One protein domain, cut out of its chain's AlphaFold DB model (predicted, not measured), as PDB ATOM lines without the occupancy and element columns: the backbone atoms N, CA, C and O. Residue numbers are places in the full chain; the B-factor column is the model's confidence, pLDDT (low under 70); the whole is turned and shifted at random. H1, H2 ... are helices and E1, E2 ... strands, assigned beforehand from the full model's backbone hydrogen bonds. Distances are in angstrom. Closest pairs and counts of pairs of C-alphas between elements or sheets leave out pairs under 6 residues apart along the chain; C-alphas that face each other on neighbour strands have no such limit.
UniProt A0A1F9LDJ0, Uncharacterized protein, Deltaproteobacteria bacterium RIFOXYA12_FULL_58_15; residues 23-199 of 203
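Overview. This is residues 23 to 199 of the 203 residues of an uncharacterized protein of Deltaproteobacteria bacterium RIFOXYA12_FULL_58_15 (UniProt A0A1F9LDJ0). One eight-stranded sheet is curled like part of a barrel and folded back on itself, so that E7 and E1 face E3, E2, E5, E6 and E8, with E4 as the hinge. The long helix H3 covers E5 and E6 on one face, with short H2 packed on H3, while H4 stands up from the opposite face and meets H1 near one end of the whole. The 177 printed residues hold four named helices and eight named strands, in the order E1 H1 E2 E3 E4 E5 E6 E7 E8 H2 H3 H4; the class is mixed, helices and strands. The sheet is mixed, in the order E7 E1 E4 E3 E2 E5 E6 E8. The whole is compact, with a radius of gyration of the C-alphas of 16.1 A and spans of 47 by 35 by 31 A.

Along the chain. Find C-alpha 23 at (2.683, 14.861, -29.589), where E1, residues 23 to 27, begins. Then look for E2 at 50 to 55, E3 at 62 to 66, E4 at 73 to 81, E5 at 85 to 95 over 31.3 A, E6 at 101 to 112 over 29.4 A, E7 at 124 to 127 and E8 at 136 to 139. H1 is residues 42 to 48 and H2 is 142 to 148. H3, residues 159 to 177, runs 27.4 A from (-10.523, -2.682, -28.803). H4, residues 191 to 198, ends at (22.812, -17.266, -46.623).

Arrangement. Look first at the hairpin E5 and E6, antiparallel, with N 90 and O 107 2.8 A apart; E6 bends by 80 degrees at residue 104. E2 is antiparallel to E5, with N 54 and O 89 at 2.7 A. E2, E3 and E4 form a meander, each strand the antiparallel neighbour of the one before, and with E5 a Greek key, its first strand the antiparallel neighbour of its fourth. E7 and E1 are parallel, with N 26 and O 125 at 2.9 A. H3 is on the sheet, over E5 and E6, at a height over the sheet of 7.6 A; H4, on the opposite face, stands up over E6. H2 touches residues 165 to 172 of H3, the closest C-alphas being those of Met 148 and Lys 168, 5.9 A. H1 only grazes the sheet. In the four helices every O i to N i+4 pair is within hydrogen-bond range.

Size, cuts and confidence. The C-alphas of Gly 121 and Asp 187, the two farthest apart, are 49.9 A apart. The printed part has no cut. The links E1 to H1, E6 to E7 and H3 to H4 are long. The mean pLDDT of the printed part is 80.5; look for values under 70 at, among others, residues 28 to 37 and 130 to 134.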
ATOM      1  N   THR A  23       1.986  15.899 -30.359       79.75
ATOM      2  CA  THR A  23       2.683  14.861 -29.589       79.75
ATOM      3  C   THR A  23       3.868  14.351 -30.404       79.75
ATOM      4  O   THR A  23       3.791  14.231 -31.627       79.75
ATOM      5  N   GLU A  24       4.975  14.044 -29.743       80.19
ATOM      6  CA  GLU A  24       6.122  13.354 -30.329       80.19
ATOM      7  C   GLU A  24       6.090  11.868 -29.958       80.19
ATOM      8  O   GLU A  24       5.579  11.461 -28.912       80.19
ATOM      9  N   LEU A  25       6.653  11.029 -30.817       74.69
ATOM     10  CA  LEU A  25       6.840   9.613 -30.544       74.69
ATOM     11  C   LEU A  25       8.319   9.320 -30.359       74.69
ATOM     12  O   LEU A  25       9.149   9.762 -31.151       74.69
ATOM     13  N   THR A  26       8.641   8.547 -29.330       76.00
ATOM     14  CA  THR A  26       9.979   8.002 -29.090       76.00
ATOM     15  C   THR A  26       9.956   6.495 -29.243       76.00
ATOM     16  O   THR A  26       9.031   5.836 -28.771       76.00
ATOM     17  N   PHE A  27      10.993   5.960 -29.873       72.56
ATOM     18  CA  PHE A  27      11.067   4.557 -30.265       72.56
ATOM     19  C   PHE A  27      12.335   3.950 -29.698       72.56
ATOM     20  O   PHE A  27      13.401   4.537 -29.874       72.56
ATOM     21  N   ASN A  28      12.205   2.781 -29.069       67.38
ATOM     22  CA  ASN A  28      13.329   1.900 -28.748       67.38
ATOM     23  C   ASN A  28      13.051   0.428 -29.136       67.38
ATOM     24  O   ASN A  28      13.272  -0.465 -28.314       67.38
ATOM     25  N   PRO A  29      12.508   0.127 -30.331       65.62
ATOM     26  CA  PRO A  29      12.253  -1.248 -30.733       65.62
ATOM     27  C   PRO A  29      13.558  -2.002 -31.011       65.62
ATOM     28  O   PRO A  29      14.534  -1.447 -31.515       65.62
ATOM     29  N   GLN A  30      13.543  -3.303 -30.748       64.62
ATOM     30  CA  GLN A  30      14.661  -4.198 -31.019       64.62
ATOM     31  C   GLN A  30      14.263  -5.199 -32.106       64.62
ATOM     32  O   GLN A  30      13.254  -5.887 -31.937       64.62
ATOM     33  N   VAL A  31      15.062  -5.338 -33.177       62.66
ATOM     34  CA  VAL A  31      14.957  -6.553 -34.006       62.66
ATOM     35  C   VAL A  31      15.367  -7.717 -33.139       62.66
ATOM     36  O   VAL A  31      16.514  -7.810 -32.697       62.66
ATOM     37  N   ARG A  32      14.439  -8.637 -32.923       58.25
ATOM     38  CA  ARG A  32      14.815  -9.965 -32.474       58.25
ATOM     39  C   ARG A  32      15.047 -10.783 -33.728       58.25
ATOM     40  O   ARG A  32      14.095 -11.099 -34.434       58.25
ATOM     41  N   TRP A  33      16.304 -11.140 -33.988       59.56
ATOM     42  CA  TRP A  33      16.572 -12.316 -34.808       59.56
ATOM     43  C   TRP A  33      15.673 -13.425 -34.293       59.56
ATOM     44  O   TRP A  33      15.572 -13.584 -33.068       59.56
ATOM     45  N   SER A  34      15.001 -14.147 -35.186       49.88
ATOM     46  CA  SER A  34      14.293 -15.360 -34.800       49.88
ATOM     47  C   SER A  34      15.206 -16.139 -33.856       49.88
ATOM     48  O   SER A  34      16.283 -16.581 -34.243       49.88
ATOM     49  N   THR A  35      14.827 -16.236 -32.578       46.09
ATOM     50  CA  THR A  35      15.679 -16.864 -31.548       46.09
ATOM     51  C   THR A  35      15.966 -18.340 -31.850       46.09
ATOM     52  O   THR A  35      16.785 -18.963 -31.180       46.09
ATOM     53  N   ALA A  36      15.290 -18.891 -32.862       50.94
ATOM     54  CA  ALA A  36      15.455 -20.233 -33.383       50.94
ATOM     55  C   ALA A  36      16.492 -20.353 -34.520       50.94
ATOM     56  O   ALA A  36      16.821 -21.479 -34.888       50.94
ATOM     57  N   VAL A  37      17.008 -19.245 -35.070       63.53
ATOM     58  CA  VAL A  37      17.920 -19.246 -36.226       63.53
ATOM     59  C   VAL A  37      19.344 -18.917 -35.776       63.53
ATOM     60  O   VAL A  37      19.604 -17.862 -35.200       63.53
ATOM     61  N   ASP A  38      20.280 -19.827 -36.048       77.81
ATOM     62  CA  ASP A  38      21.711 -19.520 -35.977       77.81
ATOM     63  C   ASP A  38      22.056 -18.532 -37.101       77.81
ATOM     64  O   ASP A  38      21.714 -18.775 -38.259       77.81
ATOM     65  N   CYS A  39      22.692 -17.411 -36.759       80.50
ATOM     66  CA  CYS A  39      22.902 -16.288 -37.672       80.50
ATOM     67  C   CYS A  39      24.403 -16.034 -37.899       80.50
ATOM     68  O   CYS A  39      24.965 -15.088 -37.341       80.50
ATOM     69  N   PRO A  40      25.089 -16.861 -38.713       87.00
ATOM     70  CA  PRO A  40      26.513 -16.690 -39.012       87.00
ATOM     71  C   PRO A  40      26.861 -15.348 -39.677       87.00
ATOM     72  O   PRO A  40      28.010 -14.921 -39.590       87.00
ATOM     73  N   TYR A  41      25.893 -14.678 -40.313       85.62
ATOM     74  CA  TYR A  41      26.075 -13.380 -40.979       85.62
ATOM     75  C   TYR A  41      25.582 -12.181 -40.147       85.62
ATOM     76  O   TYR A  41      25.429 -11.088 -40.691       85.62
ATOM     77  N   ALA A  42      25.335 -12.352 -38.841       82.56
ATOM     78  CA  ALA A  42      24.783 -11.297 -37.982       82.56
ATOM     79  C   ALA A  42      25.578  -9.978 -38.042       82.56
ATOM     80  O   ALA A  42      24.972  -8.910 -38.123       82.56
ATOM     81  N   ASP A  43      26.913 -10.046 -38.067       82.88
ATOM     82  CA  ASP A  43      27.786  -8.864 -38.122       82.88
ATOM     83  C   ASP A  43      27.641  -8.091 -39.445       82.88
ATOM     84  O   ASP A  43      27.530  -6.860 -39.450       82.88
ATOM     85  N   ASP A  44      27.605  -8.804 -40.576       84.44
ATOM     86  CA  ASP A  44      27.462  -8.200 -41.906       84.44
ATOM     87  C   ASP A  44      26.096  -7.524 -42.050       84.44
ATOM     88  O   ASP A  44      25.993  -6.388 -42.526       84.44
ATOM     89  N   ILE A  45      25.044  -8.195 -41.574       84.31
ATOM     90  CA  ILE A  45      23.694  -7.642 -41.601       84.31
ATOM     91  C   ILE A  45      23.598  -6.441 -40.661       84.31
ATOM     92  O   ILE A  45      23.127  -5.388 -41.086       84.31
ATOM     93  N   GLY A  46      24.102  -6.541 -39.427       80.88
ATOM     94  CA  GLY A  46      24.105  -5.440 -38.460       80.88
ATOM     95  C   GLY A  46      24.829  -4.189 -38.971       80.88
ATOM     96  O   GLY A  46      24.401  -3.062 -38.710       80.88
ATOM     97  N   GLY A  47      25.883  -4.355 -39.778       83.88
ATOM     98  CA  GLY A  47      26.577  -3.247 -40.440       83.88
ATOM     99  C   GLY A  47      25.769  -2.563 -41.556       83.88
ATOM    100  O   GLY A  47      25.896  -1.348 -41.769       83.88
ATOM    101  N   ALA A  48      24.932  -3.323 -42.263       86.38
ATOM    102  CA  ALA A  48      24.118  -2.848 -43.380       86.38
ATOM    103  C   ALA A  48      22.711  -2.386 -42.967       86.38
ATOM    104  O   ALA A  48      22.107  -1.594 -43.691       86.38
ATOM    105  N   LEU A  49      22.230  -2.821 -41.799       87.69
ATOM    106  CA  LEU A  49      20.865  -2.613 -41.335       87.69
ATOM    107  C   LEU A  49      20.507  -1.125 -41.233       87.69
ATOM    108  O   LEU A  49      21.287  -0.284 -40.764       87.69
ATOM    109  N   ARG A  50      19.307  -0.798 -41.693       90.44
ATOM    110  CA  ARG A  50      18.644   0.497 -41.555       90.44
ATOM    111  C   ARG A  50      17.278   0.265 -40.939       90.44
ATOM    112  O   ARG A  50      16.737  -0.830 -41.033       90.44
ATOM    113  N   ALA A  51      16.744   1.304 -40.313       90.75
ATOM    114  CA  ALA A  51      15.410   1.269 -39.751       90.75
ATOM    115  C   ALA A  51      14.663   2.550 -40.100       90.75
ATOM    116  O   ALA A  51      15.215   3.654 -40.012       90.75
ATOM    117  N   VAL A  52      13.406   2.396 -40.486       91.25
ATOM    118  CA  VAL A  52      12.493   3.506 -40.723       91.25
ATOM    119  C   VAL A  52      11.160   3.207 -40.059       91.25
ATOM    120  O   VAL A  52      10.715   2.063 -40.001       91.25
ATOM    121  N   LEU A  53      10.541   4.253 -39.533       90.19
ATOM    122  CA  LEU A  53       9.207   4.187 -38.985       90.19
ATOM    123  C   LEU A  53       8.195   4.817 -39.942       90.19
ATOM    124  O   LEU A  53       8.295   5.993 -40.293       90.19
ATOM    125  N   ASP A  54       7.177   4.049 -40.282       91.38
ATOM    126  CA  ASP A  54       5.984   4.485 -40.982       91.38
ATOM    127  C   ASP A  54       4.871   4.844 -40.006       91.38
ATOM    128  O   ASP A  54       4.695   4.220 -38.958       91.38
ATOM    129  N   LEU A  55       4.110   5.870 -40.372       90.56
ATOM    130  CA  LEU A  55       3.099   6.478 -39.520       90.56
ATOM    131  C   LEU A  55       1.798   6.669 -40.299       90.56
ATOM    132  O   LEU A  55       1.762   7.324 -41.345       90.56
ATOM    133  N   GLY A  56       0.711   6.123 -39.762       89.31
ATOM    134  CA  GLY A  56      -0.628   6.278 -40.313       89.31
ATOM    135  C   GLY A  56      -1.099   7.731 -40.264       89.31
ATOM    136  O   GLY A  56      -0.823   8.461 -39.312       89.31
ATOM    137  N   GLY A  57      -1.838   8.154 -41.294       84.81
ATOM    138  CA  GLY A  57      -2.338   9.531 -41.423       84.81
ATOM    139  C   GLY A  57      -1.565  10.413 -42.411       84.81
ATOM    140  O   GLY A  57      -1.755  11.626 -42.407       84.81
ATOM    141  N   GLY A  58      -0.722   9.823 -43.266       83.00
ATOM    142  CA  GLY A  58      -0.020  10.540 -44.341       83.00
ATOM    143  C   GLY A  58       1.236  11.286 -43.888       83.00
ATOM    144  O   GLY A  58       1.681  12.212 -44.568       83.00
ATOM    145  N   TYR A  59       1.801  10.907 -42.741       86.62
ATOM    146  CA  TYR A  59       3.074  11.447 -42.275       86.62
ATOM    147  C   TYR A  59       4.236  10.861 -43.087       86.62
ATOM    148  O   TYR A  59       4.179   9.696 -43.486       86.62
ATOM    149  N   PRO A  60       5.302  11.641 -43.334       86.88
ATOM    150  CA  PRO A  60       6.501  11.106 -43.959       86.88
ATOM    151  C   PRO A  60       7.151  10.055 -43.055       86.88
ATOM    152  O   PRO A  60       7.166  10.203 -41.831       86.88
ATOM    153  N   SER A  61       7.732   9.028 -43.674       88.62
ATOM    154  CA  SER A  61       8.510   8.016 -42.968       88.62
ATOM    155  C   SER A  61       9.672   8.651 -42.200       88.62
ATOM    156  O   SER A  61      10.358   9.554 -42.689       88.62
ATOM    157  N   CYS A  62       9.887   8.177 -40.981       89.88
ATOM    158  CA  CYS A  62      10.815   8.742 -40.019       89.88
ATOM    159  C   CYS A  62      12.049   7.837 -39.882       89.88
ATOM    160  O   CYS A  62      11.926   6.711 -39.398       89.88
ATOM    161  N   PRO A  63      13.241   8.281 -40.316       91.12
ATOM    162  CA  PRO A  63      14.446   7.469 -40.217       91.12
ATOM    163  C   PRO A  63      14.863   7.291 -38.753       91.12
ATOM    164  O   PRO A  63      14.837   8.243 -37.969       91.12
ATOM    165  N   LEU A  64      15.300   6.083 -38.408       90.31
ATOM    166  CA  LEU A  64      15.787   5.732 -37.077       90.31
ATOM    167  C   LEU A  64      17.289   5.417 -37.111       90.31
ATOM    168  O   LEU A  64      17.865   5.082 -38.148       90.31
ATOM    169  N   VAL A  65      17.935   5.516 -35.951       90.06
ATOM    170  CA  VAL A  65      19.338   5.138 -35.759       90.06
ATOM    171  C   VAL A  65      19.398   3.716 -35.225       90.06
ATOM    172  O   VAL A  65      18.904   3.456 -34.132       90.06
ATOM    173  N   VAL A  66      20.028   2.812 -35.972       87.50
ATOM    174  CA  VAL A  66      20.260   1.427 -35.547       87.50
ATOM    175  C   VAL A  66      21.599   1.331 -34.821       87.50
ATOM    176  O   VAL A  66      22.646   1.665 -35.385       87.50
ATOM    177  N   ASP A  67      21.570   0.869 -33.576       85.44
ATOM    178  CA  ASP A  67      22.766   0.457 -32.851       85.44
ATOM    179  C   ASP A  67      23.271  -0.870 -33.430       85.44
ATOM    180  O   ASP A  67      22.533  -1.845 -33.496       85.44
ATOM    181  N   ARG A  68      24.520  -0.911 -33.897       79.81
ATOM    182  CA  ARG A  68      25.036  -2.065 -34.652       79.81
ATOM    183  C   ARG A  68      25.292  -3.296 -33.792       79.81
ATOM    184  O   ARG A  68      25.232  -4.402 -34.312       79.81
ATOM    185  N   ASP A  69      25.583  -3.095 -32.511       76.62
ATOM    186  CA  ASP A  69      25.960  -4.178 -31.604       76.62
ATOM    187  C   ASP A  69      24.711  -4.840 -31.003       76.62
ATOM    188  O   ASP A  69      24.679  -6.045 -30.759       76.62
ATOM    189  N   THR A  70      23.671  -4.041 -30.754       77.25
ATOM    190  CA  THR A  70      22.426  -4.478 -30.099       77.25
ATOM    191  C   THR A  70      21.242  -4.606 -31.051       77.25
ATOM    192  O   THR A  70      20.257  -5.261 -30.703       77.25
ATOM    193  N   LEU A  71      21.337  -3.991 -32.236       78.00
ATOM    194  CA  LEU A  71      20.316  -3.948 -33.292       78.00
ATOM    195  C   LEU A  71      19.017  -3.265 -32.867       78.00
ATOM    196  O   LEU A  71      17.955  -3.465 -33.456       78.00
ATOM    197  N   VAL A  72      19.116  -2.440 -31.830       82.69
ATOM    198  CA  VAL A  72      18.032  -1.584 -31.369       82.69
ATOM    199  C   VAL A  72      17.974  -0.361 -32.279       82.69
ATOM    200  O   VAL A  72      18.972   0.344 -32.441       82.69
ATOM    201  N   ALA A  73      16.806  -0.086 -32.857       84.75
ATOM    202  CA  ALA A  73      16.545   1.180 -33.523       84.75
ATOM    203  C   ALA A  73      16.043   2.206 -32.507       84.75
ATOM    204  O   ALA A  73      15.167   1.923 -31.693       84.75
ATOM    205  N   THR A  74      16.585   3.418 -32.564       87.00
ATOM    206  CA  THR A  74      16.190   4.524 -31.691       87.00
ATOM    207  C   THR A  74      15.935   5.790 -32.488       87.00
ATOM    208  O   THR A  74      16.565   6.047 -33.516       87.00
ATOM    209  N   GLY A  75      14.990   6.603 -32.025       85.56
ATOM    210  CA  GLY A  75      14.673   7.858 -32.691       85.56
ATOM    211  C   GLY A  75      13.492   8.592 -32.081       85.56
ATOM    212  O   GLY A  75      12.861   8.144 -31.119       85.56
ATOM    213  N   THR A  76      13.204   9.751 -32.664       85.31
ATOM    214  CA  THR A  76      12.055  10.581 -32.310       85.31
ATOM    215  C   THR A  76      11.362  11.030 -33.587       85.31
ATOM    216  O   THR A  76      12.015  11.557 -34.485       85.31
ATOM    217  N   CYS A  77      10.048  10.825 -33.660       85.12
ATOM    218  CA  CYS A  77       9.227  11.188 -34.811       85.12
ATOM    219  C   CYS A  77       8.127  12.152 -34.371       85.12
ATOM    220  O   CYS A  77       7.435  11.907 -33.385       85.12
ATOM    221  N   GLY A  78       7.958  13.254 -35.096       80.62
ATOM    222  CA  GLY A  78       6.939  14.249 -34.790       80.62
ATOM    223  C   GLY A  78       7.203  15.609 -35.436       80.62
ATOM    224  O   GLY A  78       8.198  15.771 -36.147       80.62
ATOM    225  N   PRO A  79       6.313  16.588 -35.200       83.88
ATOM    226  CA  PRO A  79       5.085  16.489 -34.399       83.88
ATOM    227  C   PRO A  79       3.970  15.673 -35.080       83.88
ATOM    228  O   PRO A  79       3.769  15.783 -36.288       83.88
ATOM    229  N   ILE A  80       3.219  14.897 -34.295       82.06
ATOM    230  CA  ILE A  80       2.053  14.110 -34.725       82.06
ATOM    231  C   ILE A  80       0.804  14.636 -34.022       82.06
ATOM    232  O   ILE A  80       0.856  15.095 -32.880       82.06
ATOM    233  N   LEU A  81      -0.329  14.574 -34.715       83.06
ATOM    234  CA  LEU A  81      -1.622  14.950 -34.168       83.06
ATOM    235  C   LEU A  81      -1.988  14.089 -32.949       83.06
ATOM    236  O   LEU A  81      -2.112  12.868 -33.063       83.06
ATOM    237  N   ALA A  82      -2.193  14.716 -31.790       83.94
ATOM    238  CA  ALA A  82      -2.816  14.047 -30.651       83.94
ATOM    239  C   ALA A  82      -4.333  13.904 -30.849       83.94
ATOM    240  O   ALA A  82      -4.933  14.536 -31.711       83.94
ATOM    241  N   GLY A  83      -4.978  13.112 -29.992       82.38
ATOM    242  CA  GLY A  83      -6.435  12.936 -29.999       82.38
ATOM    243  C   GLY A  83      -6.933  11.748 -30.823       82.38
ATOM    244  O   GLY A  83      -8.137  11.501 -30.837       82.38
ATOM    245  N   ILE A  84      -6.034  10.991 -31.453       86.25
ATOM    246  CA  ILE A  84      -6.367   9.865 -32.334       86.25
ATOM    247  C   ILE A  84      -5.659   8.574 -31.911       86.25
ATOM    248  O   ILE A  84      -4.675   8.607 -31.173       86.25
ATOM    249  N   ILE A  85      -6.145   7.437 -32.410       89.62
ATOM    250  CA  ILE A  85      -5.316   6.236 -32.554       89.62
ATOM    251  C   ILE A  85      -4.509   6.401 -33.841       89.62
ATOM    252  O   ILE A  85      -5.066   6.798 -34.865       89.62
ATOM    253  N   SER A  86      -3.211   6.121 -33.786       90.88
ATOM    254  CA  SER A  86      -2.349   6.096 -34.967       90.88
ATOM    255  C   SER A  86      -1.767   4.700 -35.153       90.88
ATOM    256  O   SER A  86      -1.559   3.967 -34.185       90.88
ATOM    257  N   TYR A  87      -1.532   4.329 -36.404       92.44
ATOM    258  CA  TYR A  87      -0.900   3.067 -36.767       92.44
ATOM    259  C   TYR A  87       0.572   3.318 -37.043       92.44
ATOM    260  O   TYR A  87       0.944   4.367 -37.573       92.44
ATOM    261  N   VAL A  88       1.404   2.377 -36.630       91.88
ATOM    262  CA  VAL A  88       2.854   2.497 -36.689       91.88
ATOM    263  C   VAL A  88       3.423   1.241 -37.327       91.88
ATOM    264  O   VAL A  88       2.960   0.130 -37.065       91.88
ATOM    265  N   GLY A  89       4.418   1.424 -38.180       90.62
ATOM    266  CA  GLY A  89       5.130   0.341 -38.838       90.62
ATOM    267  C   GLY A  89       6.620   0.575 -38.706       90.62
ATOM    268  O   GLY A  89       7.081   1.691 -38.905       90.62
ATOM    269  N   LEU A  90       7.373  -0.443 -38.330       89.62
ATOM    270  CA  LEU A  90       8.818  -0.394 -38.219       89.62
ATOM    271  C   LEU A  90       9.403  -1.350 -39.237       89.62
ATOM    272  O   LEU A  90       9.267  -2.564 -39.106       89.62
ATOM    273  N   ASP A  91      10.080  -0.774 -40.212       88.75
ATOM    274  CA  ASP A  91      10.767  -1.515 -41.249       88.75
ATOM    275  C   ASP A  91      12.260  -1.533 -40.957       88.75
ATOM    276  O   ASP A  91      12.912  -0.483 -40.917       88.75
ATOM    277  N   TYR A  92      12.794  -2.733 -40.773       87.88
ATOM    278  CA  TYR A  92      14.222  -2.975 -40.817       87.88
ATOM    279  C   TYR A  92      14.591  -3.464 -42.202       87.88
ATOM    280  O   TYR A  92      14.148  -4.526 -42.626       87.88
ATOM    281  N   TYR A  93      15.443  -2.716 -42.886       88.25
ATOM    282  CA  TYR A  93      15.768  -2.958 -44.285       88.25
ATOM    283  C   TYR A  93      17.260  -2.764 -44.551       88.25
ATOM    284  O   TYR A  93      17.999  -2.202 -43.736       88.25
ATOM    285  N   TYR A  94      17.710  -3.209 -45.717       86.94
ATOM    286  CA  TYR A  94      19.012  -2.845 -46.271       86.94
ATOM    287  C   TYR A  94      18.853  -2.345 -47.706       86.94
ATOM    288  O   TYR A  94      17.816  -2.539 -48.334       86.94
ATOM    289  N   GLU A  95      19.870  -1.670 -48.233       85.38
ATOM    290  CA  GLU A  95      19.871  -1.208 -49.622       85.38
ATOM    291  C   GLU A  95      20.677  -2.171 -50.495       85.38
ATOM    292  O   GLU A  95      21.892  -2.307 -50.322       85.38
ATOM    293  N   ARG A  96      20.014  -2.810 -51.464       78.44
ATOM    294  CA  ARG A  96      20.660  -3.632 -52.490       78.44
ATOM    295  C   ARG A  96      20.974  -2.769 -53.710       78.44
ATOM    296  O   ARG A  96      20.144  -2.540 -54.580       78.44
ATOM    297  N   GLY A  97      22.196  -2.256 -53.796       76.19
ATOM    298  CA  GLY A  97      22.543  -1.300 -54.851       76.19
ATOM    299  C   GLY A  97      21.845   0.055 -54.670       76.19
ATOM    300  O   GLY A  97      21.415   0.415 -53.579       76.19
ATOM    301  N   VAL A  98      21.791   0.867 -55.730       74.81
ATOM    302  CA  VAL A  98      21.316   2.256 -55.617       74.81
ATOM    303  C   VAL A  98      19.790   2.301 -55.609       74.81
ATOM    304  O   VAL A  98      19.162   2.153 -56.656       74.81
ATOM    305  N   GLY A  99      19.213   2.573 -54.437       68.94
ATOM    306  CA  GLY A  99      17.792   2.890 -54.285       68.94
ATOM    307  C   GLY A  99      16.846   1.692 -54.341       68.94
ATOM    308  O   GLY A  99      15.672   1.890 -54.638       68.94
ATOM    309  N   GLN A 100      17.329   0.475 -54.074       78.12
ATOM    310  CA  GLN A 100      16.475  -0.710 -53.936       78.12
ATOM    311  C   GLN A 100      16.484  -1.175 -52.473       78.12
ATOM    312  O   GLN A 100      17.352  -1.961 -52.085       78.12
ATOM    313  N   PRO A 101      15.589  -0.637 -51.626       81.12
ATOM    314  CA  PRO A 101      15.422  -1.134 -50.270       81.12
ATOM    315  C   PRO A 101      14.834  -2.549 -50.296       81.12
ATOM    316  O   PRO A 101      13.876  -2.822 -51.017       81.12
ATOM    317  N   VAL A 102      15.403  -3.435 -49.488       82.50
ATOM    318  CA  VAL A 102      14.905  -4.788 -49.243       82.50
ATOM    319  C   VAL A 102      14.566  -4.878 -47.761       82.50
ATOM    320  O   VAL A 102      15.458  -4.796 -46.912       82.50
ATOM    321  N   SER A 103      13.274  -5.010 -47.457       85.56
ATOM    322  CA  SER A 103      12.790  -5.174 -46.086       85.56
ATOM    323  C   SER A 103      13.220  -6.539 -45.557       85.56
ATOM    324  O   SER A 103      12.958  -7.563 -46.178       85.56
ATOM    325  N   LEU A 104      13.926  -6.560 -44.435       82.31
ATOM    326  CA  LEU A 104      14.341  -7.781 -43.747       82.31
ATOM    327  C   LEU A 104      13.290  -8.218 -42.733       82.31
ATOM    328  O   LEU A 104      13.069  -9.410 -42.558       82.31
ATOM    329  N   SER A 105      12.657  -7.260 -42.061       82.62
ATOM    330  CA  SER A 105      11.599  -7.509 -41.090       82.62
ATOM    331  C   SER A 105      10.715  -6.278 -40.978       82.62
ATOM    332  O   SER A 105      11.225  -5.158 -40.883       82.62
ATOM    333  N   TYR A 106       9.401  -6.493 -40.936       86.50
ATOM    334  CA  TYR A 106       8.434  -5.432 -40.701       86.50
ATOM    335  C   TYR A 106       7.607  -5.738 -39.452       86.50
ATOM    336  O   TYR A 106       6.932  -6.763 -39.372       86.50
ATOM    337  N   ALA A 107       7.640  -4.844 -38.467       88.25
ATOM    338  CA  ALA A 107       6.757  -4.901 -37.308       88.25
ATOM    339  C   ALA A 107       5.642  -3.868 -37.463       88.25
ATOM    340  O   ALA A 107       5.908  -2.701 -37.728       88.25
ATOM    341  N   VAL A 108       4.393  -4.269 -37.258       89.56
ATOM    342  CA  VAL A 108       3.230  -3.372 -37.297       89.56
ATOM    343  C   VAL A 108       2.576  -3.305 -35.927       89.56
ATOM    344  O   VAL A 108       2.547  -4.294 -35.198       89.56
ATOM    345  N   GLY A 109       2.022  -2.148 -35.578       91.50
ATOM    346  CA  GLY A 109       1.221  -1.977 -34.376       91.50
ATOM    347  C   GLY A 109       0.421  -0.683 -34.383       91.50
ATOM    348  O   GLY A 109       0.261  -0.013 -35.406       91.50
ATOM    349  N   TRP A 110      -0.091  -0.317 -33.214       91.25
ATOM    350  CA  TRP A 110      -0.864   0.905 -33.023       91.25
ATOM    351  C   TRP A 110      -0.472   1.615 -31.729       91.25
ATOM    352  O   TRP A 110       0.044   1.009 -30.792       91.25
ATOM    353  N   VAL A 111      -0.728   2.922 -31.684       88.38
ATOM    354  CA  VAL A 111      -0.439   3.786 -30.536       88.38
ATOM    355  C   VAL A 111      -1.640   4.670 -30.223       88.38
ATOM    356  O   VAL A 111      -2.293   5.209 -31.120       88.38
ATOM    357  N   ASP A 112      -1.938   4.831 -28.935       86.88
ATOM    358  CA  ASP A 112      -2.995   5.728 -28.470       86.88
ATOM    359  C   ASP A 112      -2.437   7.124 -28.187       86.88
ATOM    360  O   ASP A 112      -1.716   7.333 -27.210       86.88
ATOM    361  N   LEU A 113      -2.788   8.094 -29.035       85.00
ATOM    362  CA  LEU A 113      -2.390   9.498 -28.887       85.00
ATOM    363  C   LEU A 113      -3.505  10.353 -28.285       85.00
ATOM    364  O   LEU A 113      -3.387  11.581 -28.228       85.00
ATOM    365  N   ARG A 114      -4.609   9.747 -27.831       85.31
ATOM    366  CA  ARG A 114      -5.682  10.467 -27.140       85.31
ATOM    367  C   ARG A 114      -5.174  10.973 -25.795       85.31
ATOM    368  O   ARG A 114      -4.421  10.297 -25.101       85.31
ATOM    369  N   GLN A 115      -5.655  12.141 -25.368       71.88
ATOM    370  CA  GLN A 115      -5.221  12.759 -24.105       71.88
ATOM    371  C   GLN A 115      -5.395  11.852 -22.876       71.88
ATOM    372  O   GLN A 115      -4.642  11.981 -21.919       71.88
ATOM    373  N   SER A 116      -6.363  10.930 -22.893       72.25
ATOM    374  CA  SER A 116      -6.562   9.941 -21.827       72.25
ATOM    375  C   SER A 116      -5.418   8.933 -21.694       72.25
ATOM    376  O   SER A 116      -5.230   8.384 -20.611       72.25
ATOM    377  N   ALA A 117      -4.681   8.679 -22.777       69.69
ATOM    378  CA  ALA A 117      -3.546   7.762 -22.810       69.69
ATOM    379  C   ALA A 117      -2.204   8.471 -22.560       69.69
ATOM    380  O   ALA A 117      -1.251   7.851 -22.082       69.69
ATOM    381  N   LEU A 118      -2.129   9.782 -22.816       75.38
ATOM    382  CA  LEU A 118      -0.941  10.583 -22.534       75.38
ATOM    383  C   LEU A 118      -0.770  10.767 -21.017       75.38
ATOM    384  O   LEU A 118      -1.668  11.228 -20.308       75.38
ATOM    385  N   LYS A 119       0.409  10.422 -20.486       67.88
ATOM    386  CA  LYS A 119       0.736  10.689 -19.075       67.88
ATOM    387  C   LYS A 119       0.750  12.205 -18.851       67.88
ATOM    388  O   LYS A 119       1.336  12.937 -19.639       67.88
ATOM    389  N   SER A 120       0.155  12.679 -17.754       64.56
ATOM    390  CA  SER A 120       0.125  14.113 -17.424       64.56
ATOM    391  C   SER A 120       1.530  14.733 -17.478       64.56
ATOM    392  O   SER A 120       2.452  14.243 -16.823       64.56
ATOM    393  N   GLY A 121       1.693  15.791 -18.279       62.38
ATOM    394  CA  GLY A 121       2.974  16.477 -18.484       62.38
ATOM    395  C   GLY A 121       3.944  15.779 -19.445       62.38
ATOM    396  O   GLY A 121       5.107  16.176 -19.495       62.38
ATOM    397  N   LYS A 122       3.502  14.749 -20.180       64.62
ATOM    398  CA  LYS A 122       4.266  14.126 -21.265       64.62
ATOM    399  C   LYS A 122       3.549  14.317 -22.599       64.62
ATOM    400  O   LYS A 122       2.502  13.719 -22.819       64.62
ATOM    401  N   ASP A 123       4.194  15.051 -23.498       70.62
ATOM    402  CA  ASP A 123       3.823  15.147 -24.918       70.62
ATOM    403  C   ASP A 123       4.608  14.123 -25.761       70.62
ATOM    404  O   ASP A 123       4.785  14.299 -26.960       70.62
ATOM    405  N   VAL A 124       5.124  13.070 -25.115       71.69
ATOM    406  CA  VAL A 124       5.939  12.018 -25.729       71.69
ATOM    407  C   VAL A 124       5.356  10.651 -25.391       71.69
ATOM    408  O   VAL A 124       5.157  10.343 -24.207       71.69
ATOM    409  N   VAL A 125       5.129   9.827 -26.414       78.06
ATOM    410  CA  VAL A 125       4.705   8.426 -26.265       78.06
ATOM    411  C   VAL A 125       5.852   7.498 -26.643       78.06
ATOM    412  O   VAL A 125       6.480   7.655 -27.686       78.06
ATOM    413  N   GLU A 126       6.136   6.536 -25.768       75.50
ATOM    414  CA  GLU A 126       7.083   5.462 -26.044       75.50
ATOM    415  C   GLU A 126       6.368   4.349 -26.801       75.50
ATOM    416  O   GLU A 126       5.307   3.889 -26.373       75.50
ATOM    417  N   VAL A 127       6.940   3.954 -27.933       76.38
ATOM    418  CA  VAL A 127       6.380   2.935 -28.814       76.38
ATOM    419  C   VAL A 127       7.280   1.707 -28.790       76.38
ATOM    420  O   VAL A 127       8.475   1.795 -29.085       76.38
ATOM    421  N   ASP A 128       6.679   0.567 -28.459       75.81
ATOM    422  CA  ASP A 128       7.314  -0.747 -28.457       75.81
ATOM    423  C   ASP A 128       6.678  -1.614 -29.553       75.81
ATOM    424  O   ASP A 128       5.481  -1.902 -29.519       75.81
ATOM    425  N   LEU A 129       7.486  -1.979 -30.550       77.25
ATOM    426  CA  LEU A 129       7.116  -2.833 -31.684       77.25
ATOM    427  C   LEU A 129       8.012  -4.070 -31.730       77.25
ATOM    428  O   LEU A 129       8.554  -4.431 -32.770       77.25
ATOM    429  N   THR A 130       8.205  -4.709 -30.581       69.69
ATOM    430  CA  THR A 130       8.968  -5.962 -30.470       69.69
ATOM    431  C   THR A 130       8.203  -7.195 -30.960       69.69
ATOM    432  O   THR A 130       8.770  -8.287 -30.950       69.69
ATOM    433  N   GLY A 131       6.950  -7.036 -31.410       64.75
ATOM    434  CA  GLY A 131       6.169  -8.067 -32.104       64.75
ATOM    435  C   GLY A 131       5.727  -9.246 -31.233       64.75
ATOM    436  O   GLY A 131       5.308 -10.268 -31.767       64.75
ATOM    437  N   ASP A 132       5.802  -9.115 -29.905       62.81
ATOM    438  CA  ASP A 132       5.442 -10.152 -28.926       62.81
ATOM    439  C   ASP A 132       4.191  -9.810 -28.081       62.81
ATOM    440  O   ASP A 132       3.838 -10.549 -27.157       62.81
ATOM    441  N   GLY A 133       3.490  -8.718 -28.413       64.88
ATOM    442  CA  GLY A 133       2.356  -8.182 -27.648       64.88
ATOM    443  C   GLY A 133       0.992  -8.243 -28.349       64.88
ATOM    444  O   GLY A 133       0.881  -8.513 -29.539       64.88
ATOM    445  N   THR A 134      -0.077  -7.911 -27.615       69.25
ATOM    446  CA  THR A 134      -1.442  -7.747 -28.172       69.25
ATOM    447  C   THR A 134      -1.591  -6.511 -29.062       69.25
ATOM    448  O   THR A 134      -2.606  -6.348 -29.734       69.25
ATOM    449  N   THR A 135      -0.584  -5.639 -29.078       75.81
ATOM    450  CA  THR A 135      -0.589  -4.343 -29.766       75.81
ATOM    451  C   THR A 135       0.309  -4.303 -30.998       75.81
ATOM    452  O   THR A 135       0.309  -3.294 -31.702       75.81
ATOM    453  N   SER A 136       1.068  -5.370 -31.268       82.94
ATOM    454  CA  SER A 136       1.995  -5.436 -32.399       82.94
ATOM    455  C   SER A 136       2.174  -6.857 -32.924       82.94
ATOM    456  O   SER A 136       2.104  -7.802 -32.145       82.94
ATOM    457  N   CYS A 137       2.508  -7.013 -34.200       84.12
ATOM    458  CA  CYS A 137       2.932  -8.293 -34.771       84.12
ATOM    459  C   CYS A 137       4.044  -8.105 -35.807       84.12
ATOM    460  O   CYS A 137       4.215  -7.010 -36.346       84.12
ATOM    461  N   PHE A 138       4.771  -9.183 -36.096       83.44
ATOM    462  CA  PHE A 138       5.693  -9.238 -37.226       83.44
ATOM    463  C   PHE A 138       4.983  -9.684 -38.498       83.44
ATOM    464  O   PHE A 138       3.987 -10.408 -38.447       83.44
ATOM    465  N   ILE A 139       5.505  -9.194 -39.615       78.88
ATOM    466  CA  ILE A 139       5.164  -9.591 -40.970       78.88
ATOM    467  C   ILE A 139       6.499  -9.836 -41.659       78.88
ATOM    468  O   ILE A 139       7.276  -8.896 -41.873       78.88
ATOM    469  N   ASP A 140       6.784 -11.090 -41.965       75.19
ATOM    470  CA  ASP A 140       8.059 -11.473 -42.561       75.19
ATOM    471  C   ASP A 140       7.922 -12.484 -43.704       75.19
ATOM    472  O   ASP A 140       8.912 -12.762 -44.373       75.19
ATOM    473  N   THR A 141       6.699 -12.930 -44.022       75.00
ATOM    474  CA  THR A 141       6.420 -13.753 -45.210       75.00
ATOM    475  C   THR A 141       5.334 -13.161 -46.125       75.00
ATOM    476  O   THR A 141       4.437 -12.438 -45.674       75.00
ATOM    477  N   PRO A 142       5.341 -13.500 -47.432       76.69
ATOM    478  CA  PRO A 142       4.258 -13.135 -48.348       76.69
ATOM    479  C   PRO A 142       2.883 -13.670 -47.922       76.69
ATOM    480  O   PRO A 142       1.870 -13.004 -48.132       76.69
ATOM    481  N   ASP A 143       2.830 -14.862 -47.325       79.38
ATOM    482  CA  ASP A 143       1.577 -15.470 -46.868       79.38
ATOM    483  C   ASP A 143       0.965 -14.695 -45.695       79.38
ATOM    484  O   ASP A 143      -0.246 -14.462 -45.682       79.38
ATOM    485  N   GLU A 144       1.790 -14.228 -44.755       78.31
ATOM    486  CA  GLU A 144       1.345 -13.333 -43.683       78.31
ATOM    487  C   GLU A 144       0.815 -12.013 -44.240       78.31
ATOM    488  O   GLU A 144      -0.267 -11.577 -43.841       78.31
ATOM    489  N   LEU A 145       1.516 -11.415 -45.210       80.06
ATOM    490  CA  LEU A 145       1.054 -10.202 -45.887       80.06
ATOM    491  C   LEU A 145      -0.317 -10.396 -46.546       80.06
ATOM    492  O   LEU A 145      -1.223  -9.584 -46.350       80.06
ATOM    493  N   ASN A 146      -0.493 -11.496 -47.278       79.12
ATOM    494  CA  ASN A 146      -1.754 -11.818 -47.943       79.12
ATOM    495  C   ASN A 146      -2.891 -12.088 -46.947       79.12
ATOM    496  O   ASN A 146      -4.034 -11.702 -47.199       79.12
ATOM    497  N   ALA A 147      -2.598 -12.737 -45.818       79.44
ATOM    498  CA  ALA A 147      -3.592 -13.048 -44.795       79.44
ATOM    499  C   ALA A 147      -4.156 -11.787 -44.121       79.44
ATOM    500  O   ALA A 147      -5.339 -11.756 -43.780       79.44
ATOM    501  N   MET A 148      -3.342 -10.737 -43.967       77.12
ATOM    502  CA  MET A 148      -3.766  -9.487 -43.329       77.12
ATOM    503  C   MET A 148      -4.837  -8.730 -44.106       77.12
ATOM    504  O   MET A 148      -5.646  -8.056 -43.490       77.12
ATOM    505  N   ALA A 149      -4.869  -8.823 -45.436       66.94
ATOM    506  CA  ALA A 149      -5.801  -8.042 -46.255       66.94
ATOM    507  C   ALA A 149      -7.252  -8.574 -46.237       66.94
ATOM    508  O   ALA A 149      -8.130  -7.997 -46.879       66.94
ATOM    509  N   ILE A 150      -7.503  -9.706 -45.567       73.19
ATOM    510  CA  ILE A 150      -8.753 -10.478 -45.676       73.19
ATOM    511  C   ILE A 150      -9.554 -10.463 -44.358       73.19
ATOM    512  O   ILE A 150     -10.713 -10.882 -44.335       73.19
ATOM    513  N   GLU A 151      -8.973  -9.988 -43.254       79.81
ATOM    514  CA  GLU A 151      -9.603 -10.030 -41.930       79.81
ATOM    515  C   GLU A 151     -10.724  -8.974 -41.802       79.81
ATOM    516  O   GLU A 151     -10.546  -7.807 -42.124       79.81
ATOM    517  N   ASP A 152     -11.923  -9.345 -41.340       84.81
ATOM    518  CA  ASP A 152     -12.985  -8.354 -41.097       84.81
ATOM    519  C   ASP A 152     -12.860  -7.783 -39.681       84.81
ATOM    520  O   ASP A 152     -13.449  -8.297 -38.722       84.81
ATOM    521  N   CYS A 153     -12.089  -6.701 -39.553       89.25
ATOM    522  CA  CYS A 153     -11.840  -6.051 -38.268       89.25
ATOM    523  C   CYS A 153     -13.129  -5.610 -37.559       89.25
ATOM    524  O   CYS A 153     -13.158  -5.556 -36.330       89.25
ATOM    525  N   ALA A 154     -14.224  -5.340 -38.284       86.38
ATOM    526  CA  ALA A 154     -15.475  -4.861 -37.691       86.38
ATOM    527  C   ALA A 154     -16.171  -5.895 -36.785       86.38
ATOM    528  O   ALA A 154     -17.067  -5.530 -36.024       86.38
ATOM    529  N   LEU A 155     -15.766  -7.167 -36.851       88.06
ATOM    530  CA  LEU A 155     -16.311  -8.256 -36.035       88.06
ATOM    531  C   LEU A 155     -15.541  -8.483 -34.722       88.06
ATOM    532  O   LEU A 155     -15.900  -9.370 -33.946       88.06
ATOM    533  N   ILE A 156     -14.474  -7.717 -34.473       88.88
ATOM    534  CA  ILE A 156     -13.619  -7.868 -33.295       88.88
ATOM    535  C   ILE A 156     -14.103  -6.934 -32.179       88.88
ATOM    536  O   ILE A 156     -13.883  -5.727 -32.239       88.88
ATOM    537  N   ASP A 157     -14.707  -7.510 -31.134       89.69
ATOM    538  CA  ASP A 157     -15.260  -6.779 -29.975       89.69
ATOM    539  C   ASP A 157     -14.198  -6.259 -28.982       89.69
ATOM    540  O   ASP A 157     -14.509  -5.495 -28.069       89.69
ATOM    541  N   ASN A 158     -12.946  -6.707 -29.100       92.62
ATOM    542  CA  ASN A 158     -11.849  -6.258 -28.246       92.62
ATOM    543  C   ASN A 158     -11.120  -5.081 -28.906       92.62
ATOM    544  O   ASN A 158     -10.512  -5.269 -29.954       92.62
ATOM    545  N   ASP A 159     -11.129  -3.909 -28.265       89.12
ATOM    546  CA  ASP A 159     -10.523  -2.682 -28.803       89.12
ATOM    547  C   ASP A 159      -9.042  -2.843 -29.196       89.12
ATOM    548  O   ASP A 159      -8.629  -2.343 -30.240       89.12
ATOM    549  N   GLU A 160      -8.228  -3.545 -28.397       87.88
ATOM    550  CA  GLU A 160      -6.798  -3.730 -28.694       87.88
ATOM    551  C   GLU A 160      -6.590  -4.582 -29.948       87.88
ATOM    552  O   GLU A 160      -5.798  -4.223 -30.823       87.88
ATOM    553  N   LEU A 161      -7.337  -5.684 -30.054       89.44
ATOM    554  CA  LEU A 161      -7.296  -6.581 -31.209       89.44
ATOM    555  C   LEU A 161      -7.913  -5.929 -32.452       89.44
ATOM    556  O   LEU A 161      -7.406  -6.120 -33.554       89.44
ATOM    557  N   ASN A 162      -8.967  -5.127 -32.281       91.81
ATOM    558  CA  ASN A 162      -9.584  -4.353 -33.353       91.81
ATOM    559  C   ASN A 162      -8.591  -3.330 -33.922       91.81
ATOM    560  O   ASN A 162      -8.394  -3.267 -35.135       91.81
ATOM    561  N   ASN A 163      -7.899  -2.587 -33.053       91.75
ATOM    562  CA  ASN A 163      -6.874  -1.628 -33.462       91.75
ATOM    563  C   ASN A 163      -5.689  -2.309 -34.153       91.75
ATOM    564  O   ASN A 163      -5.215  -1.802 -35.169       91.75
ATOM    565  N   LEU A 164      -5.227  -3.458 -33.648       90.69
ATOM    566  CA  LEU A 164      -4.165  -4.220 -34.305       90.69
ATOM    567  C   LEU A 164      -4.608  -4.730 -35.685       90.69
ATOM    568  O   LEU A 164      -3.834  -4.642 -36.634       90.69
ATOM    569  N   CYS A 165      -5.847  -5.204 -35.828       91.31
ATOM    570  CA  CYS A 165      -6.406  -5.593 -37.124       91.31
ATOM    571  C   CYS A 165      -6.416  -4.415 -38.113       91.31
ATOM    572  O   CYS A 165      -5.911  -4.531 -39.230       91.31
ATOM    573  N   ASN A 166      -6.884  -3.238 -37.684       92.19
ATOM    574  CA  ASN A 166      -6.868  -2.045 -38.534       92.19
ATOM    575  C   ASN A 166      -5.437  -1.603 -38.899       92.19
ATOM    576  O   ASN A 166      -5.195  -1.174 -40.027       92.19
ATOM    577  N   ALA A 167      -4.482  -1.731 -37.972       92.19
ATOM    578  CA  ALA A 167      -3.076  -1.447 -38.242       92.19
ATOM    579  C   ALA A 167      -2.486  -2.411 -39.285       92.19
ATOM    580  O   ALA A 167      -1.770  -1.972 -40.180       92.19
ATOM    581  N   LYS A 168      -2.830  -3.702 -39.228       90.81
ATOM    582  CA  LYS A 168      -2.432  -4.694 -40.241       90.81
ATOM    583  C   LYS A 168      -2.964  -4.350 -41.630       90.81
ATOM    584  O   LYS A 168      -2.208  -4.405 -42.594       90.81
ATOM    585  N   HIS A 169      -4.232  -3.946 -41.734       90.50
ATOM    586  CA  HIS A 169      -4.819  -3.500 -43.005       90.50
ATOM    587  C   HIS A 169      -4.075  -2.294 -43.577       90.50
ATOM    588  O   HIS A 169      -3.688  -2.293 -44.743       90.50
ATOM    589  N   TRP A 170      -3.823  -1.294 -42.733       91.38
ATOM    590  CA  TRP A 170      -3.045  -0.119 -43.106       91.38
ATOM    591  C   TRP A 170      -1.623  -0.479 -43.570       91.38
ATOM    592  O   TRP A 170      -1.159   0.027 -44.592       91.38
ATOM    593  N   ALA A 171      -0.933  -1.376 -42.860       89.56
ATOM    594  CA  ALA A 171       0.398  -1.828 -43.254       89.56
ATOM    595  C   ALA A 171       0.371  -2.603 -44.578       89.56
ATOM    596  O   ALA A 171       1.246  -2.396 -45.411       89.56
ATOM    597  N   ALA A 172      -0.641  -3.444 -44.813       87.12
ATOM    598  CA  ALA A 172      -0.783  -4.183 -46.066       87.12
ATOM    599  C   ALA A 172      -0.896  -3.248 -47.283       87.12
ATOM    600  O   ALA A 172      -0.279  -3.519 -48.317       87.12
ATOM    601  N   GLU A 173      -1.616  -2.127 -47.157       86.38
ATOM    602  CA  GLU A 173      -1.684  -1.094 -48.199       86.38
ATOM    603  C   GLU A 173      -0.292  -0.506 -48.491       86.38
ATOM    604  O   GLU A 173       0.155  -0.521 -49.638       86.38
ATOM    605  N   ILE A 174       0.438  -0.079 -47.454       83.75
ATOM    606  CA  ILE A 174       1.782   0.509 -47.597       83.75
ATOM    607  C   ILE A 174       2.782  -0.483 -48.196       83.75
ATOM    608  O   ILE A 174       3.541  -0.133 -49.101       83.75
ATOM    609  N   LEU A 175       2.812  -1.710 -47.679       81.19
ATOM    610  CA  LEU A 175       3.754  -2.741 -48.115       81.19
ATOM    611  C   LEU A 175       3.507  -3.133 -49.576       81.19
ATOM    612  O   LEU A 175       4.463  -3.326 -50.327       81.19
ATOM    613  N   THR A 176       2.239  -3.165 -49.998       77.88
ATOM    614  CA  THR A 176       1.866  -3.393 -51.401       77.88
ATOM    615  C   THR A 176       2.321  -2.239 -52.299       77.88
ATOM    616  O   THR A 176       2.876  -2.483 -53.368       77.88
ATOM    617  N   GLU A 177       2.135  -0.982 -51.876       77.56
ATOM    618  CA  GLU A 177       2.562   0.200 -52.647       77.56
ATOM    619  C   GLU A 177       4.082   0.292 -52.834       77.56
ATOM    620  O   GLU A 177       4.550   0.843 -53.832       77.56
ATOM    621  N   ARG A 178       4.862  -0.237 -51.887       70.06
ATOM    622  CA  ARG A 178       6.331  -0.186 -51.914       70.06
ATOM    623  C   ARG A 178       6.990  -1.284 -52.739       70.06
ATOM    624  O   ARG A 178       8.209  -1.257 -52.874       70.06
ATOM    625  N   GLU A 179       6.211  -2.233 -53.262       66.44
ATOM    626  CA  GLU A 179       6.723  -3.436 -53.936       66.44
ATOM    627  C   GLU A 179       7.761  -4.191 -53.082       66.44
ATOM    628  O   GLU A 179       8.677  -4.827 -53.609       66.44
ATOM    629  N   TYR A 180       7.649  -4.115 -51.750       68.25
ATOM    630  CA  TYR A 180       8.597  -4.792 -50.875       68.25
ATOM    631  C   TYR A 180       8.538  -6.299 -51.086       68.25
ATOM    632  O   TYR A 180       7.476  -6.918 -51.126       68.25
ATOM    633  N   THR A 181       9.717  -6.898 -51.193       66.06
ATOM    634  CA  THR A 181       9.867  -8.345 -51.196       66.06
ATOM    635  C   THR A 181      10.060  -8.772 -49.748       66.06
ATOM    636  O   THR A 181      11.048  -8.370 -49.150       66.06
ATOM    637  N   LEU A 182       9.124  -9.535 -49.178       71.38
ATOM    638  CA  LEU A 182       9.289 -10.200 -47.870       71.38
ATOM    639  C   LEU A 182       9.976 -11.574 -48.003       71.38
ATOM    640  O   LEU A 182      10.322 -12.199 -47.009       71.38
ATOM    641  N   ASP A 183      10.176 -12.012 -49.246       74.00
ATOM    642  CA  ASP A 183      10.806 -13.269 -49.639       74.00
ATOM    643  C   ASP A 183      11.665 -13.023 -50.890       74.00
ATOM    644  O   ASP A 183      11.158 -12.975 -52.015       74.00
ATOM    645  N   LEU A 184      12.957 -12.781 -50.670       67.75
ATOM    646  CA  LEU A 184      13.921 -12.215 -51.615       67.75
ATOM    647  C   LEU A 184      14.040 -13.036 -52.900       67.75
ATOM    648  O   LEU A 184      14.276 -12.473 -53.971       67.75
ATOM    649  N   ASN A 185      13.899 -14.354 -52.782       70.31
ATOM    650  CA  ASN A 185      14.133 -15.321 -53.849       70.31
ATOM    651  C   ASN A 185      12.890 -16.176 -54.173       70.31
ATOM    652  O   ASN A 185      12.966 -17.069 -55.023       70.31
ATOM    653  N   HIS A 186      11.747 -15.869 -53.549       71.44
ATOM    654  CA  HIS A 186      10.474 -16.573 -53.708       71.44
ATOM    655  C   HIS A 186      10.499 -18.045 -53.255       71.44
ATOM    656  O   HIS A 186       9.807 -18.884 -53.846       71.44
ATOM    657  N   ASP A 187      11.314 -18.382 -52.251       75.62
ATOM    658  CA  ASP A 187      11.418 -19.740 -51.698       75.62
ATOM    659  C   ASP A 187      10.490 -20.006 -50.498       75.62
ATOM    660  O   ASP A 187      10.396 -21.146 -50.029       75.62
ATOM    661  N   GLY A 188       9.749 -18.987 -50.057       72.75
ATOM    662  CA  GLY A 188       8.823 -19.031 -48.928       72.75
ATOM    663  C   GLY A 188       9.477 -18.789 -47.566       72.75
ATOM    664  O   GLY A 188       8.786 -18.883 -46.552       72.75
ATOM    665  N   THR A 189      10.777 -18.493 -47.521       76.62
ATOM    666  CA  THR A 189      11.508 -18.163 -46.292       76.62
ATOM    667  C   THR A 189      11.517 -16.653 -46.077       76.62
ATOM    668  O   THR A 189      11.675 -15.875 -47.014       76.62
ATOM    669  N   ALA A 190      11.383 -16.226 -44.823       80.31
ATOM    670  CA  ALA A 190      11.477 -14.817 -44.472       80.31
ATOM    671  C   ALA A 190      12.869 -14.245 -44.781       80.31
ATOM    672  O   ALA A 190      13.894 -14.878 -44.500       80.31
ATOM    673  N   ASN A 191      12.924 -13.002 -45.261       82.50
ATOM    674  CA  ASN A 191      14.186 -12.334 -45.594       82.50
ATOM    675  C   ASN A 191      15.184 -12.270 -44.438       82.50
ATOM    676  O   ASN A 191      16.384 -12.405 -44.665       82.50
ATOM    677  N   LEU A 192      14.723 -12.068 -43.199       81.75
ATOM    678  CA  LEU A 192      15.613 -12.058 -42.037       81.75
ATOM    679  C   LEU A 192      16.292 -13.419 -41.833       81.75
ATOM    680  O   LEU A 192      17.489 -13.481 -41.547       81.75
ATOM    681  N   GLU A 193      15.545 -14.512 -42.004       83.06
ATOM    682  CA  GLU A 193      16.066 -15.878 -41.900       83.06
ATOM    683  C   GLU A 193      17.010 -16.203 -43.065       83.06
ATOM    684  O   GLU A 193      18.100 -16.740 -42.847       83.06
ATOM    685  N   GLN A 194      16.658 -15.809 -44.290       82.56
ATOM    686  CA  GLN A 194      17.532 -15.947 -45.460       82.56
ATOM    687  C   GLN A 194      18.831 -15.155 -45.285       82.56
ATOM    688  O   GLN A 194      19.921 -15.697 -45.483       82.56
ATOM    689  N   ALA A 195      18.739 -13.900 -44.841       85.56
ATOM    690  CA  ALA A 195      19.897 -13.065 -44.556       85.56
ATOM    691  C   ALA A 195      20.790 -13.720 -43.496       85.56
ATOM    692  O   ALA A 195      22.006 -13.790 -43.678       85.56
ATOM    693  N   CYS A 196      20.202 -14.271 -42.431       84.56
ATOM    694  CA  CYS A 196      20.956 -14.967 -41.393       84.56
ATOM    695  C   CYS A 196      21.653 -16.236 -41.872       84.56
ATOM    696  O   CYS A 196      22.767 -16.507 -41.430       84.56
ATOM    697  N   THR A 197      21.020 -17.017 -42.745       85.31
ATOM    698  CA  THR A 197      21.522 -18.338 -43.155       85.31
ATOM    699  C   THR A 197      22.425 -18.289 -44.387       85.31
ATOM    700  O   THR A 197      23.359 -19.086 -44.493       85.31
ATOM    701  N   SER A 198      22.183 -17.342 -45.296       83.81
ATOM    702  CA  SER A 198      22.812 -17.266 -46.623       83.81
ATOM    703  C   SER A 198      23.460 -15.908 -46.933       83.81
ATOM    704  O   SER A 198      24.169 -15.793 -47.934       83.81
ATOM    705  N   GLY A 199      23.276 -14.903 -46.072       84.06
ATOM    706  CA  GLY A 199      23.788 -13.542 -46.248       84.06
ATOM    707  C   GLY A 199      22.857 -12.640 -47.071       84.06
ATOM    708  O   GLY A 199      21.933 -13.103 -47.732       84.06
TER     709      GLY A 199